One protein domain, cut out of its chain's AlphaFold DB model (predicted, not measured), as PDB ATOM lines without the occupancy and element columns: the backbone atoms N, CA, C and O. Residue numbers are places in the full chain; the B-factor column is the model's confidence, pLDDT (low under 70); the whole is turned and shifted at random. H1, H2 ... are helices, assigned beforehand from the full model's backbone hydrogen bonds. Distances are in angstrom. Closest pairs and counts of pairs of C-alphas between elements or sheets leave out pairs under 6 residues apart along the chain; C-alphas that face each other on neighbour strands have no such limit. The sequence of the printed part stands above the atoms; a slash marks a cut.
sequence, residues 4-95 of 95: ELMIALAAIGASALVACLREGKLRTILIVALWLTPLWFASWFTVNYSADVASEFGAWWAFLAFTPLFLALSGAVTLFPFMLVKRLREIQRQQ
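What this domain is: This is residues 4 to 95 of the 95 residues of an uncharacterized protein of Novosphingobium chloroacetimidivorans (UniProt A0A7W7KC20). In a long rod, H2 and kinked H4 run side by side, opposite ways, with short H3 across the turn. H1 folds back from H2 and slants over H4; residues 90 to 95, of which 90 to 94 belong to H4, stick out. The 92 printed residues, with four named helices, class all helix, are loose, with radius of gyration 16.4 A, spanning 57 by 24 by 22 A.

Where its parts are: H1, residues 4 to 20, begins at C-alpha 4 (-0.472, -35.995, -1.472). H2, residues 25 to 48, is 34.1 A long; H3 is residues 50 to 57. H4, residues 59 to 94, 50.7 A long with a kink of 32 degrees near residue 79, ends at C-alpha 94 (30.346, -15.845, -7.025).

How they stand to each other: H4 with residues 77 to 86 alone touches H1 at a steep tilt of 45 degrees; the closest C-alphas, Ala 16 and Phe 82, are 5.0 A apart. H4 with residues 67 to 78 alone touches H2, with residues 34 to 42 alone, at 22 degrees, a shallow tilt; closest C-alphas Pro 38 and Ser 74, 6.1 A. Every O i to N i+4 pair is within hydrogen-bond range in H1 and H3, 18 of 20 in H2, 28 of 32 in H4.

The domain as a whole: The printed part has no cut; pLDDT is under 70 at residues 59 to 63 and 95.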
ATOM      1  N   GLU A   4      -0.724 -36.928  -0.369       75.62
ATOM      2  CA  GLU A   4      -0.472 -35.995  -1.472       75.62
ATOM      3  C   GLU A   4       0.654 -35.003  -1.151       75.62
ATOM      4  O   GLU A   4       1.555 -34.791  -1.964       75.62
ATOM      5  N   LEU A   5       0.662 -34.457   0.072       78.50
ATOM      6  CA  LEU A   5       1.728 -33.570   0.543       78.50
ATOM      7  C   LEU A   5       3.074 -34.295   0.616       78.50
ATOM      8  O   LEU A   5       4.102 -33.707   0.288       78.50
ATOM      9  N   MET A   6       3.079 -35.573   1.008       83.31
ATOM     10  CA  MET A   6       4.304 -36.380   1.036       83.31
ATOM     11  C   MET A   6       4.886 -36.591  -0.363       83.31
ATOM     12  O   MET A   6       6.093 -36.445  -0.544       83.31
ATOM     13  N   ILE A   7       4.040 -36.871  -1.358       80.38
ATOM     14  CA  ILE A   7       4.474 -37.053  -2.750       80.38
ATOM     15  C   ILE A   7       5.019 -35.738  -3.323       80.38
ATOM     16  O   ILE A   7       6.093 -35.729  -3.926       80.38
ATOM     17  N   ALA A   8       4.326 -34.620  -3.088       78.62
ATOM     18  CA  ALA A   8       4.777 -33.307  -3.539       78.62
ATOM     19  C   ALA A   8       6.129 -32.921  -2.913       78.62
ATOM     20  O   ALA A   8       7.050 -32.523  -3.627       78.62
ATOM     21  N   LEU A   9       6.290 -33.106  -1.598       83.75
ATOM     22  CA  LEU A   9       7.553 -32.852  -0.899       83.75
ATOM     23  C   LEU A   9       8.687 -33.749  -1.407       83.75
ATOM     24  O   LEU A   9       9.804 -33.266  -1.596       83.75
ATOM     25  N   ALA A  10       8.408 -35.028  -1.669       84.56
ATOM     26  CA  ALA A  10       9.389 -35.950  -2.231       84.56
ATOM     27  C   ALA A  10       9.845 -35.507  -3.631       84.56
ATOM     28  O   ALA A  10      11.041 -35.511  -3.913       84.56
ATOM     29  N   ALA A  11       8.920 -35.064  -4.486       80.44
ATOM     30  CA  ALA A  11       9.236 -34.577  -5.827       80.44
ATOM     31  C   ALA A  11      10.037 -33.261  -5.802       80.44
ATOM     32  O   ALA A  11      11.020 -33.125  -6.540       80.44
ATOM     33  N   ILE A  12       9.688 -32.328  -4.909       82.44
ATOM     34  CA  ILE A  12      10.445 -31.086  -4.681       82.44
ATOM     35  C   ILE A  12      11.861 -31.413  -4.189       82.44
ATOM     36  O   ILE A  12      12.844 -30.910  -4.738       82.44
ATOM     37  N   GLY A  13      11.977 -32.293  -3.190       84.00
ATOM     38  CA  GLY A  13      13.254 -32.725  -2.626       84.00
ATOM     39  C   GLY A  13      14.140 -33.431  -3.652       84.00
ATOM     40  O   GLY A  13      15.319 -33.102  -3.777       84.00
ATOM     41  N   ALA A  14      13.575 -34.342  -4.448       83.56
ATOM     42  CA  ALA A  14      14.285 -35.015  -5.532       83.56
ATOM     43  C   ALA A  14      14.779 -34.015  -6.589       83.56
ATOM     44  O   ALA A  14      15.931 -34.078  -7.013       83.56
ATOM     45  N   SER A  15      13.952 -33.039  -6.964       82.69
ATOM     46  CA  SER A  15      14.316 -32.003  -7.940       82.69
ATOM     47  C   SER A  15      15.447 -31.103  -7.439       82.69
ATOM     48  O   SER A  15      16.395 -30.814  -8.176       82.69
ATOM     49  N   ALA A  16      15.394 -30.713  -6.163       81.44
ATOM     50  CA  ALA A  16      16.459 -29.977  -5.492       81.44
ATOM     51  C   ALA A  16      17.767 -30.788  -5.426       81.44
ATOM     52  O   ALA A  16      18.841 -30.271  -5.739       81.44
ATOM     53  N   LEU A  17      17.692 -32.082  -5.093       85.06
ATOM     54  CA  LEU A  17      18.848 -32.984  -5.071       85.06
ATOM     55  C   LEU A  17      19.484 -33.137  -6.456       85.06
ATOM     56  O   LEU A  17      20.705 -33.059  -6.584       85.06
ATOM     57  N   VAL A  18      18.676 -33.279  -7.509       85.00
ATOM     58  CA  VAL A  18      19.163 -33.367  -8.895       85.00
ATOM     59  C   VAL A  18      19.848 -32.069  -9.338       85.00
ATOM     60  O   VAL A  18      20.838 -32.114 -10.072       85.00
ATOM     61  N   ALA A  19      19.396 -30.904  -8.865       81.06
ATOM     62  CA  ALA A  19      20.097 -29.634  -9.081       81.06
ATOM     63  C   ALA A  19      21.446 -29.559  -8.343       81.06
ATOM     64  O   ALA A  19      22.367 -28.870  -8.794       81.06
ATOM     65  N   CYS A  20      21.589 -30.297  -7.241       81.00
ATOM     66  CA  CYS A  20      22.838 -30.415  -6.498       81.00
ATOM     67  C   CYS A  20      23.860 -31.376  -7.136       81.00
ATOM     68  O   CYS A  20      25.050 -31.323  -6.799       81.00
ATOM     69  N   LEU A  21      23.454 -32.217  -8.086       82.62
ATOM     70  CA  LEU A  21      24.375 -33.104  -8.792       82.62
ATOM     71  C   LEU A  21      25.291 -32.330  -9.748       82.62
ATOM     72  O   LEU A  21      24.927 -31.295 -10.312       82.62
ATOM     73  N   ARG A  22      26.508 -32.848  -9.939       77.50
ATOM     74  CA  ARG A  22      27.456 -32.315 -10.925       77.50
ATOM     75  C   ARG A  22      26.905 -32.542 -12.336       77.50
ATOM     76  O   ARG A  22      26.197 -33.515 -12.589       77.50
ATOM     77  N   GLU A  23      27.208 -31.628 -13.249       77.00
ATOM     78  CA  GLU A  23      26.813 -31.769 -14.653       77.00
ATOM     79  C   GLU A  23      27.428 -33.030 -15.264       77.00
ATOM     80  O   GLU A  23      28.621 -33.288 -15.115       77.00
ATOM     81  N   GLY A  24      26.586 -33.844 -15.901       81.50
ATOM     82  CA  GLY A  24      26.969 -35.136 -16.460       81.50
ATOM     83  C   GLY A  24      25.754 -35.958 -16.892       81.50
ATOM     84  O   GLY A  24      24.615 -35.613 -16.575       81.50
ATOM     85  N   LYS A  25      26.003 -37.075 -17.593       82.19
ATOM     86  CA  LYS A  25      24.955 -37.942 -18.169       82.19
ATOM     87  C   LYS A  25      23.907 -38.390 -17.141       82.19
ATOM     88  O   LYS A  25      22.722 -38.383 -17.448       82.19
ATOM     89  N   LEU A  26      24.326 -38.710 -15.914       81.12
ATOM     90  CA  LEU A  26      23.424 -39.124 -14.829       81.12
ATOM     91  C   LEU A  26      22.430 -38.027 -14.426       81.12
ATOM     92  O   LEU A  26      21.254 -38.315 -14.232       81.12
ATOM     93  N   ARG A  27      22.872 -36.763 -14.353       80.25
ATOM     94  CA  ARG A  27      21.989 -35.630 -14.042       80.25
ATOM     95  C   ARG A  27      20.939 -35.451 -15.135       80.25
ATOM     96  O   ARG A  27      19.768 -35.283 -14.820       80.25
ATOM     97  N   THR A  28      21.340 -35.538 -16.402       80.62
ATOM     98  CA  THR A  28      20.411 -35.447 -17.537       80.62
ATOM     99  C   THR A  28      19.375 -36.566 -17.509       80.62
ATOM    100  O   THR A  28      18.192 -36.290 -17.662       80.62
ATOM    101  N   ILE A  29      19.793 -37.808 -17.245       84.50
ATOM    102  CA  ILE A  29      18.878 -38.955 -17.135       84.50
ATOM    103  C   ILE A  29      17.876 -38.744 -15.994       84.50
ATOM    104  O   ILE A  29      16.686 -38.971 -16.186       84.50
ATOM    105  N   LEU A  30      18.329 -38.264 -14.833       82.88
ATOM    106  CA  LEU A  30      17.449 -38.003 -13.694       82.88
ATOM    107  C   LEU A  30      16.455 -36.871 -13.963       82.88
ATOM    108  O   LEU A  30      15.298 -37.000 -13.583       82.88
ATOM    109  N   ILE A  31      16.875 -35.800 -14.648       82.19
ATOM    110  CA  ILE A  31      15.963 -34.737 -15.097       82.19
ATOM    111  C   ILE A  31      14.904 -35.335 -16.026       82.19
ATOM    112  O   ILE A  31      13.717 -35.161 -15.782       82.19
ATOM    113  N   VAL A  32      15.313 -36.090 -17.046       81.88
ATOM    114  CA  VAL A  32      14.376 -36.714 -17.992       81.88
ATOM    115  C   VAL A  32      13.403 -37.651 -17.273       81.88
ATOM    116  O   VAL A  32      12.206 -37.581 -17.522       81.88
ATOM    117  N   ALA A  33      13.883 -38.472 -16.335       82.56
ATOM    118  CA  ALA A  33      13.039 -39.366 -15.546       82.56
ATOM    119  C   ALA A  33      12.009 -38.598 -14.700       82.56
ATOM    120  O   ALA A  33      10.832 -38.945 -14.709       82.56
ATOM    121  N   LEU A  34      12.426 -37.519 -14.027       81.12
ATOM    122  CA  LEU A  34      11.536 -36.671 -13.224       81.12
ATOM    123  C   LEU A  34      10.431 -36.020 -14.063       81.12
ATOM    124  O   LEU A  34       9.311 -35.853 -13.586       81.12
ATOM    125  N   TRP A  35      10.746 -35.679 -15.310       77.50
ATOM    126  CA  TRP A  35       9.823 -35.028 -16.236       77.50
ATOM    127  C   TRP A  35       8.939 -36.007 -17.009       77.50
ATOM    128  O   TRP A  35       7.853 -35.633 -17.447       77.50
ATOM    129  N   LEU A  36       9.363 -37.264 -17.158       81.25
ATOM    130  CA  LEU A  36       8.525 -38.309 -17.743       81.25
ATOM    131  C   LEU A  36       7.381 -38.716 -16.813       81.25
ATOM    132  O   LEU A  36       6.318 -39.084 -17.301       81.25
ATOM    133  N   THR A  37       7.567 -38.635 -15.496       79.00
ATOM    134  CA  THR A  37       6.543 -38.996 -14.503       79.00
ATOM    135  C   THR A  37       5.196 -38.283 -14.716       79.00
ATOM    136  O   THR A  37       4.177 -38.970 -14.775       79.00
ATOM    137  N   PRO A  38       5.130 -36.948 -14.884       76.25
ATOM    138  CA  PRO A  38       3.866 -36.259 -15.151       76.25
ATOM    139  C   PRO A  38       3.271 -36.585 -16.524       76.25
ATOM    140  O   PRO A  38       2.052 -36.640 -16.644       76.25
ATOM    141  N   LEU A  39       4.094 -36.861 -17.542       75.75
ATOM    142  CA  LEU A  39       3.608 -37.335 -18.847       75.75
ATOM    143  C   LEU A  39       2.982 -38.730 -18.741       75.75
ATOM    144  O   LEU A  39       1.910 -38.975 -19.293       75.75
ATOM    145  N   TRP A  40       3.629 -39.629 -17.999       82.25
ATOM    146  CA  TRP A  40       3.093 -40.948 -17.698       82.25
ATOM    147  C   TRP A  40       1.783 -40.846 -16.911       82.25
ATOM    148  O   TRP A  40       0.811 -41.501 -17.276       82.25
ATOM    149  N   PHE A  41       1.724 -39.983 -15.890       80.12
ATOM    150  CA  PHE A  41       0.511 -39.771 -15.102       80.12
ATOM    151  C   PHE A  41      -0.628 -39.208 -15.951       80.12
ATOM    152  O   PHE A  41      -1.740 -39.717 -15.879       80.12
ATOM    153  N   ALA A  42      -0.354 -38.204 -16.791       75.75
ATOM    154  CA  ALA A  42      -1.345 -37.651 -17.706       75.75
ATOM    155  C   ALA A  42      -1.881 -38.736 -18.653       75.75
ATOM    156  O   ALA A  42      -3.089 -38.892 -18.781       75.75
ATOM    157  N   SER A  43      -0.998 -39.549 -19.244       76.81
ATOM    158  CA  SER A  43      -1.404 -40.667 -20.102       76.81
ATOM    159  C   SER A  43      -2.246 -41.704 -19.350       76.81
ATOM    160  O   SER A  43      -3.304 -42.098 -19.837       76.81
ATOM    161  N   TRP A  44      -1.828 -42.111 -18.148       83.94
ATOM    162  CA  TRP A  44      -2.569 -43.053 -17.307       83.94
ATOM    163  C   TRP A  44      -3.943 -42.505 -16.902       83.94
ATOM    164  O   TRP A  44      -4.938 -43.223 -17.004       83.94
ATOM    165  N   PHE A  45      -4.015 -41.238 -16.489       80.44
ATOM    166  CA  PHE A  45      -5.253 -40.576 -16.088       80.44
ATOM    167  C   PHE A  45      -6.230 -40.497 -17.260       80.44
ATOM    168  O   PHE A  45      -7.385 -40.897 -17.133       80.44
ATOM    169  N   THR A  46      -5.758 -40.064 -18.430       74.25
ATOM    170  CA  THR A  46      -6.609 -39.959 -19.615       74.25
ATOM    171  C   THR A  46      -7.119 -41.314 -20.091       74.25
ATOM    172  O   THR A  46      -8.248 -41.384 -20.559       74.25
ATOM    173  N   VAL A  47      -6.344 -42.395 -19.961       79.00
ATOM    174  CA  VAL A  47      -6.807 -43.742 -20.334       79.00
ATOM    175  C   VAL A  47      -7.856 -44.263 -19.345       79.00
ATOM    176  O   VAL A  47      -8.933 -44.680 -19.774       79.00
ATOM    177  N   ASN A  48      -7.575 -44.213 -18.037       82.56
ATOM    178  CA  ASN A  48      -8.450 -44.812 -17.019       82.56
ATOM    179  C   ASN A  48      -9.749 -44.038 -16.792       82.56
ATOM    180  O   ASN A  48     -10.772 -44.653 -16.515       82.56
ATOM    181  N   TYR A  49      -9.719 -42.715 -16.944       80.06
ATOM    182  CA  TYR A  49     -10.881 -41.845 -16.742       80.06
ATOM    183  C   TYR A  49     -11.417 -41.283 -18.064       80.06
ATOM    184  O   TYR A  49     -12.126 -40.282 -18.076       80.06
ATOM    185  N   SER A  50     -11.086 -41.917 -19.195       75.00
ATOM    186  CA  SER A  50     -11.468 -41.455 -20.539       75.00
ATOM    187  C   SER A  50     -12.971 -41.214 -20.694       75.00
ATOM    188  O   SER A  50     -13.359 -40.220 -21.304       75.00
ATOM    189  N   ALA A  51     -13.811 -42.090 -20.135       75.69
ATOM    190  CA  ALA A  51     -15.268 -41.980 -20.210       75.69
ATOM    191  C   ALA A  51     -15.801 -40.779 -19.412       75.69
ATOM    192  O   ALA A  51     -16.562 -39.980 -19.957       75.69
ATOM    193  N   ASP A  52     -15.347 -40.611 -18.168       79.19
ATOM    194  CA  ASP A  52     -15.758 -39.508 -17.291       79.19
ATOM    195  C   ASP A  52     -15.312 -38.164 -17.873       79.19
ATOM    196  O   ASP A  52     -16.106 -37.241 -18.057       79.19
ATOM    197  N   VAL A  53     -14.048 -38.103 -18.288       72.44
ATOM    198  CA  VAL A  53     -13.424 -36.930 -18.901       72.44
ATOM    199  C   VAL A  53     -14.116 -36.544 -20.217       72.44
ATOM    200  O   VAL A  53     -14.354 -35.361 -20.469       72.44
ATOM    201  N   ALA A  54     -14.473 -37.523 -21.054       72.56
ATOM    202  CA  ALA A  54     -15.215 -37.275 -22.287       72.56
ATOM    203  C   ALA A  54     -16.661 -36.835 -22.021       72.56
ATOM    204  O   ALA A  54     -17.179 -36.022 -22.787       72.56
ATOM    205  N   SER A  55     -17.293 -37.338 -20.958       76.75
ATOM    206  CA  SER A  55     -18.670 -36.993 -20.600       76.75
ATOM    207  C   SER A  55     -18.818 -35.561 -20.074       76.75
ATOM    208  O   SER A  55     -19.794 -34.896 -20.413       76.75
ATOM    209  N   GLU A  56     -17.842 -35.062 -19.307       77.56
ATOM    210  CA  GLU A  56     -17.925 -33.733 -18.686       77.56
ATOM    211  C   GLU A  56     -17.374 -32.614 -19.573       77.56
ATOM    212  O   GLU A  56     -17.929 -31.516 -19.614       77.56
ATOM    213  N   PHE A  57     -16.286 -32.880 -20.301       73.00
ATOM    214  CA  PHE A  57     -15.563 -31.842 -21.038       73.00
ATOM    215  C   PHE A  57     -15.596 -32.051 -22.554       73.00
ATOM    216  O   PHE A  57     -15.338 -31.115 -23.302       73.00
ATOM    217  N   GLY A  58     -15.928 -33.252 -23.034       72.19
ATOM    218  CA  GLY A  58     -15.678 -33.658 -24.414       72.19
ATOM    219  C   GLY A  58     -14.199 -33.997 -24.623       72.19
ATOM    220  O   GLY A  58     -13.306 -33.238 -24.248       72.19
ATOM    221  N   ALA A  59     -13.923 -35.147 -25.248       67.94
ATOM    222  CA  ALA A  59     -12.576 -35.726 -25.312       67.94
ATOM    223  C   ALA A  59     -11.494 -34.744 -25.809       67.94
ATOM    224  O   ALA A  59     -10.403 -34.693 -25.251       67.94
ATOM    225  N   TRP A  60     -11.800 -33.921 -26.816       69.81
ATOM    226  CA  TRP A  60     -10.855 -32.946 -27.377       69.81
ATOM    227  C   TRP A  60     -10.527 -31.786 -26.424       69.81
ATOM    228  O   TRP A  60      -9.366 -31.405 -26.264       69.81
ATOM    229  N   TRP A  61     -11.540 -31.238 -25.756       69.56
ATOM    230  CA  TRP A  61     -11.381 -30.118 -24.826       69.56
ATOM    231  C   TRP A  61     -10.697 -30.540 -23.533       69.56
ATOM    232  O   TRP A  61      -9.919 -29.770 -22.976       69.56
ATOM    233  N   ALA A  62     -10.905 -31.782 -23.101       68.62
ATOM    234  CA  ALA A  62     -10.176 -32.346 -21.982       68.62
ATOM    235  C   ALA A  62      -8.659 -32.357 -22.221       68.62
ATOM    236  O   ALA A  62      -7.898 -31.889 -21.373       68.62
ATOM    237  N   PHE A  63      -8.197 -32.814 -23.389       68.19
ATOM    238  CA  PHE A  63      -6.767 -32.758 -23.709       68.19
ATOM    239  C   PHE A  63      -6.239 -31.318 -23.700       68.19
ATOM    240  O   PHE A  63      -5.161 -31.071 -23.160       68.19
ATOM    241  N   LEU A  64      -6.998 -30.358 -24.230       71.19
ATOM    242  CA  LEU A  64      -6.608 -28.946 -24.243       71.19
ATOM    243  C   LEU A  64      -6.579 -28.301 -22.852       71.19
ATOM    244  O   LEU A  64      -5.717 -27.463 -22.607       71.19
ATOM    245  N   ALA A  65      -7.486 -28.672 -21.949       71.00
ATOM    246  CA  ALA A  65      -7.583 -28.079 -20.617       71.00
ATOM    247  C   ALA A  65      -6.610 -28.719 -19.616       71.00
ATOM    248  O   ALA A  65      -5.922 -28.020 -18.868       71.00
ATOM    249  N   PHE A  66      -6.508 -30.049 -19.615       73.12
ATOM    250  CA  PHE A  66      -5.726 -30.773 -18.616       73.12
ATOM    251  C   PHE A  66      -4.233 -30.823 -18.950       73.12
ATOM    252  O   PHE A  66      -3.413 -30.734 -18.040       73.12
ATOM    253  N   THR A  67      -3.839 -30.885 -20.226       74.56
ATOM    254  CA  THR A  67      -2.412 -30.911 -20.608       74.56
ATOM    255  C   THR A  67      -1.619 -29.695 -20.098       74.56
ATOM    256  O   THR A  67      -0.591 -29.899 -19.447       74.56
ATOM    257  N   PRO A  68      -2.049 -28.433 -20.320       76.25
ATOM    258  CA  PRO A  68      -1.325 -27.276 -19.796       76.25
ATOM    259  C   PRO A  68      -1.357 -27.213 -18.266       76.25
ATOM    260  O   PRO A  68      -0.361 -26.814 -17.667       76.25
ATOM    261  N   LEU A  69      -2.443 -27.663 -17.626       79.50
ATOM    262  CA  LEU A  69      -2.529 -27.754 -16.168       79.50
ATOM    263  C   LEU A  69      -1.484 -28.734 -15.611       79.50
ATOM    264  O   LEU A  69      -0.733 -28.378 -14.705       79.50
ATOM    265  N   PHE A  70      -1.384 -29.938 -16.181       77.56
ATOM    266  CA  PHE A  70      -0.398 -30.946 -15.781       77.56
ATOM    267  C   PHE A  70       1.037 -30.479 -16.021       77.56
ATOM    268  O   PHE A  70       1.897 -30.686 -15.165       77.56
ATOM    269  N   LEU A  71       1.302 -29.807 -17.145       77.88
ATOM    270  CA  LEU A  71       2.612 -29.218 -17.423       77.88
ATOM    271  C   LEU A  71       2.960 -28.105 -16.427       77.88
ATOM    272  O   LEU A  71       4.093 -28.057 -15.946       77.88
ATOM    273  N   ALA A  72       2.000 -27.247 -16.072       81.31
ATOM    274  CA  ALA A  72       2.195 -26.183 -15.092       81.31
ATOM    275  C   ALA A  72       2.466 -26.743 -13.687       81.31
ATOM    276  O   ALA A  72       3.425 -26.328 -13.039       81.31
ATOM    277  N   LEU A  73       1.680 -27.729 -13.242       81.94
ATOM    278  CA  LEU A  73       1.877 -28.421 -11.962       81.94
ATOM    279  C   LEU A  73       3.221 -29.153 -11.918       81.94
ATOM    280  O   LEU A  73       3.988 -28.989 -10.971       81.94
ATOM    281  N   SER A  74       3.548 -29.894 -12.975       80.31
ATOM    282  CA  SER A  74       4.854 -30.533 -13.142       80.31
ATOM    283  C   SER A  74       5.988 -29.516 -13.033       80.31
ATOM    284  O   SER A  74       6.945 -29.724 -12.287       80.31
ATOM    285  N   GLY A  75       5.877 -28.391 -13.741       78.94
ATOM    286  CA  GLY A  75       6.878 -27.335 -13.711       78.94
ATOM    287  C   GLY A  75       7.024 -26.703 -12.323       78.94
ATOM    288  O   GLY A  75       8.140 -26.506 -11.843       78.94
ATOM    289  N   ALA A  76       5.915 -26.447 -11.632       81.81
ATOM    290  CA  ALA A  76       5.933 -25.895 -10.280       81.81
ATOM    291  C   ALA A  76       6.614 -26.836  -9.272       81.81
ATOM    292  O   ALA A  76       7.352 -26.379  -8.402       81.81
ATOM    293  N   VAL A  77       6.406 -28.148  -9.406       80.88
ATOM    294  CA  VAL A  77       6.932 -29.151  -8.467       80.88
ATOM    295  C   VAL A  77       8.363 -29.583  -8.812       80.88
ATOM    296  O   VAL A  77       9.115 -29.958  -7.914       80.88
ATOM    297  N   THR A  78       8.768 -29.517 -10.086       78.88
ATOM    298  CA  THR A  78      10.067 -30.048 -10.540       78.88
ATOM    299  C   THR A  78      11.028 -28.979 -11.066       78.88
ATOM    300  O   THR A  78      12.138 -28.826 -10.550       78.88
ATOM    301  N   LEU A  79      10.606 -28.186 -12.055       79.69
ATOM    302  CA  LEU A  79      11.417 -27.135 -12.681       79.69
ATOM    303  C   LEU A  79      11.779 -26.025 -11.706       79.69
ATOM    304  O   LEU A  79      12.937 -25.605 -11.657       79.69
ATOM    305  N   PHE A  80      10.791 -25.529 -10.964       81.94
ATOM    306  CA  PHE A  80      10.980 -24.376 -10.095       81.94
ATOM    307  C   PHE A  80      11.994 -24.668  -8.974       81.94
ATOM    308  O   PHE A  80      12.976 -23.926  -8.884       81.94
ATOM    309  N   PRO A  81      11.886 -25.771  -8.202       80.94
ATOM    310  CA  PRO A  81      12.890 -26.116  -7.195       80.94
ATOM    311  C   PRO A  81      14.272 -26.367  -7.800       80.94
ATOM    312  O   PRO A  81      15.281 -25.938  -7.241       80.94
ATOM    313  N   PHE A  82      14.332 -27.014  -8.969       83.94
ATOM    314  CA  PHE A  82      15.593 -27.268  -9.660       83.94
ATOM    315  C   PHE A  82      16.305 -25.966 -10.058       83.94
ATOM    316  O   PHE A  82      17.492 -25.789  -9.773       83.94
ATOM    317  N   MET A  83      15.588 -25.040 -10.703       84.88
ATOM    318  CA  MET A  83      16.126 -23.743 -11.124       84.88
ATOM    319  C   MET A  83      16.498 -22.877  -9.922       84.88
ATOM    320  O   MET A  83      17.554 -22.247  -9.943       84.88
ATOM    321  N   LEU A  84      15.684 -22.885  -8.864       86.56
ATOM    322  CA  LEU A  84      15.956 -22.158  -7.628       86.56
ATOM    323  C   LEU A  84      17.272 -22.623  -6.988       86.56
ATOM    324  O   LEU A  84      18.150 -21.804  -6.728       86.56
ATOM    325  N   VAL A  85      17.463 -23.933  -6.814       87.19
ATOM    326  CA  VAL A  85      18.710 -24.488  -6.257       87.19
ATOM    327  C   VAL A  85      19.904 -24.218  -7.171       87.19
ATOM    328  O   VAL A  85      20.985 -23.877  -6.688       87.19
ATOM    329  N   LYS A  86      19.722 -24.320  -8.494       84.94
ATOM    330  CA  LYS A  86      20.774 -23.975  -9.458       84.94
ATOM    331  C   LYS A  86      21.205 -22.511  -9.302       84.94
ATOM    332  O   LYS A  86      22.401 -22.249  -9.204       84.94
ATOM    333  N   ARG A  87      20.251 -21.580  -9.214       87.12
ATOM    334  CA  ARG A  87      20.515 -20.147  -9.008       87.12
ATOM    335  C   ARG A  87      21.196 -19.865  -7.673       87.12
ATOM    336  O   ARG A  87      22.175 -19.130  -7.647       87.12
ATOM    337  N   LEU A  88      20.737 -20.484  -6.585       88.19
ATOM    338  CA  LEU A  88      21.367 -20.340  -5.270       88.19
ATOM    339  C   LEU A  88      22.835 -20.790  -5.291       88.19
ATOM    340  O   LEU A  88      23.697 -20.116  -4.735       88.19
ATOM    341  N   ARG A  89      23.141 -21.888  -5.990       84.62
ATOM    342  CA  ARG A  89      24.522 -22.356  -6.174       84.62
ATOM    343  C   ARG A  89      25.375 -21.434  -7.034       84.62
ATOM    344  O   ARG A  89      26.564 -21.302  -6.761       84.62
ATOM    345  N   GLU A  90      24.802 -20.850  -8.082       87.00
ATOM    346  CA  GLU A  90      25.496 -19.854  -8.905       87.00
ATOM    347  C   GLU A  90      25.893 -18.641  -8.054       87.00
ATOM    348  O   GLU A  90      27.056 -18.252  -8.085       87.00
ATOM    349  N   ILE A  91      24.977 -18.126  -7.225       88.50
ATOM    350  CA  ILE A  91      25.240 -17.007  -6.306       88.50
ATOM    351  C   ILE A  91      26.336 -17.371  -5.294       88.50
ATOM    352  O   ILE A  91      27.286 -16.614  -5.128       88.50
ATOM    353  N   GLN A  92      26.259 -18.549  -4.664       85.88
ATOM    354  CA  GLN A  92      27.266 -18.977  -3.682       85.88
ATOM    355  C   GLN A  92      28.665 -19.204  -4.263       85.88
ATOM    356  O   GLN A  92      29.632 -19.160  -3.519       85.88
ATOM    357  N   ARG A  93      28.797 -19.482  -5.565       82.19
ATOM    358  CA  ARG A  93      30.112 -19.591  -6.221       82.19
ATOM    359  C   ARG A  93      30.724 -18.243  -6.591       82.19
ATOM    360  O   ARG A  93      31.905 -18.206  -6.918       82.19
ATOM    361  N   GLN A  94      29.910 -17.194  -6.662       79.25
ATOM    362  CA  GLN A  94      30.346 -15.845  -7.025       79.25
ATOM    363  C   GLN A  94      30.768 -15.008  -5.809       79.25
ATOM    364  O   GLN A  94      31.372 -13.954  -6.000       79.25
ATOM    365  N   GLN A  95      30.440 -15.464  -4.596       64.62
ATOM    366  CA  GLN A  95      30.930 -14.927  -3.321       64.62
ATOM    367  C   GLN A  95      32.214 -15.639  -2.896       64.62
ATOM    368  O   GLN A  95      33.065 -14.953  -2.290       64.62
TER     369      GLN A  95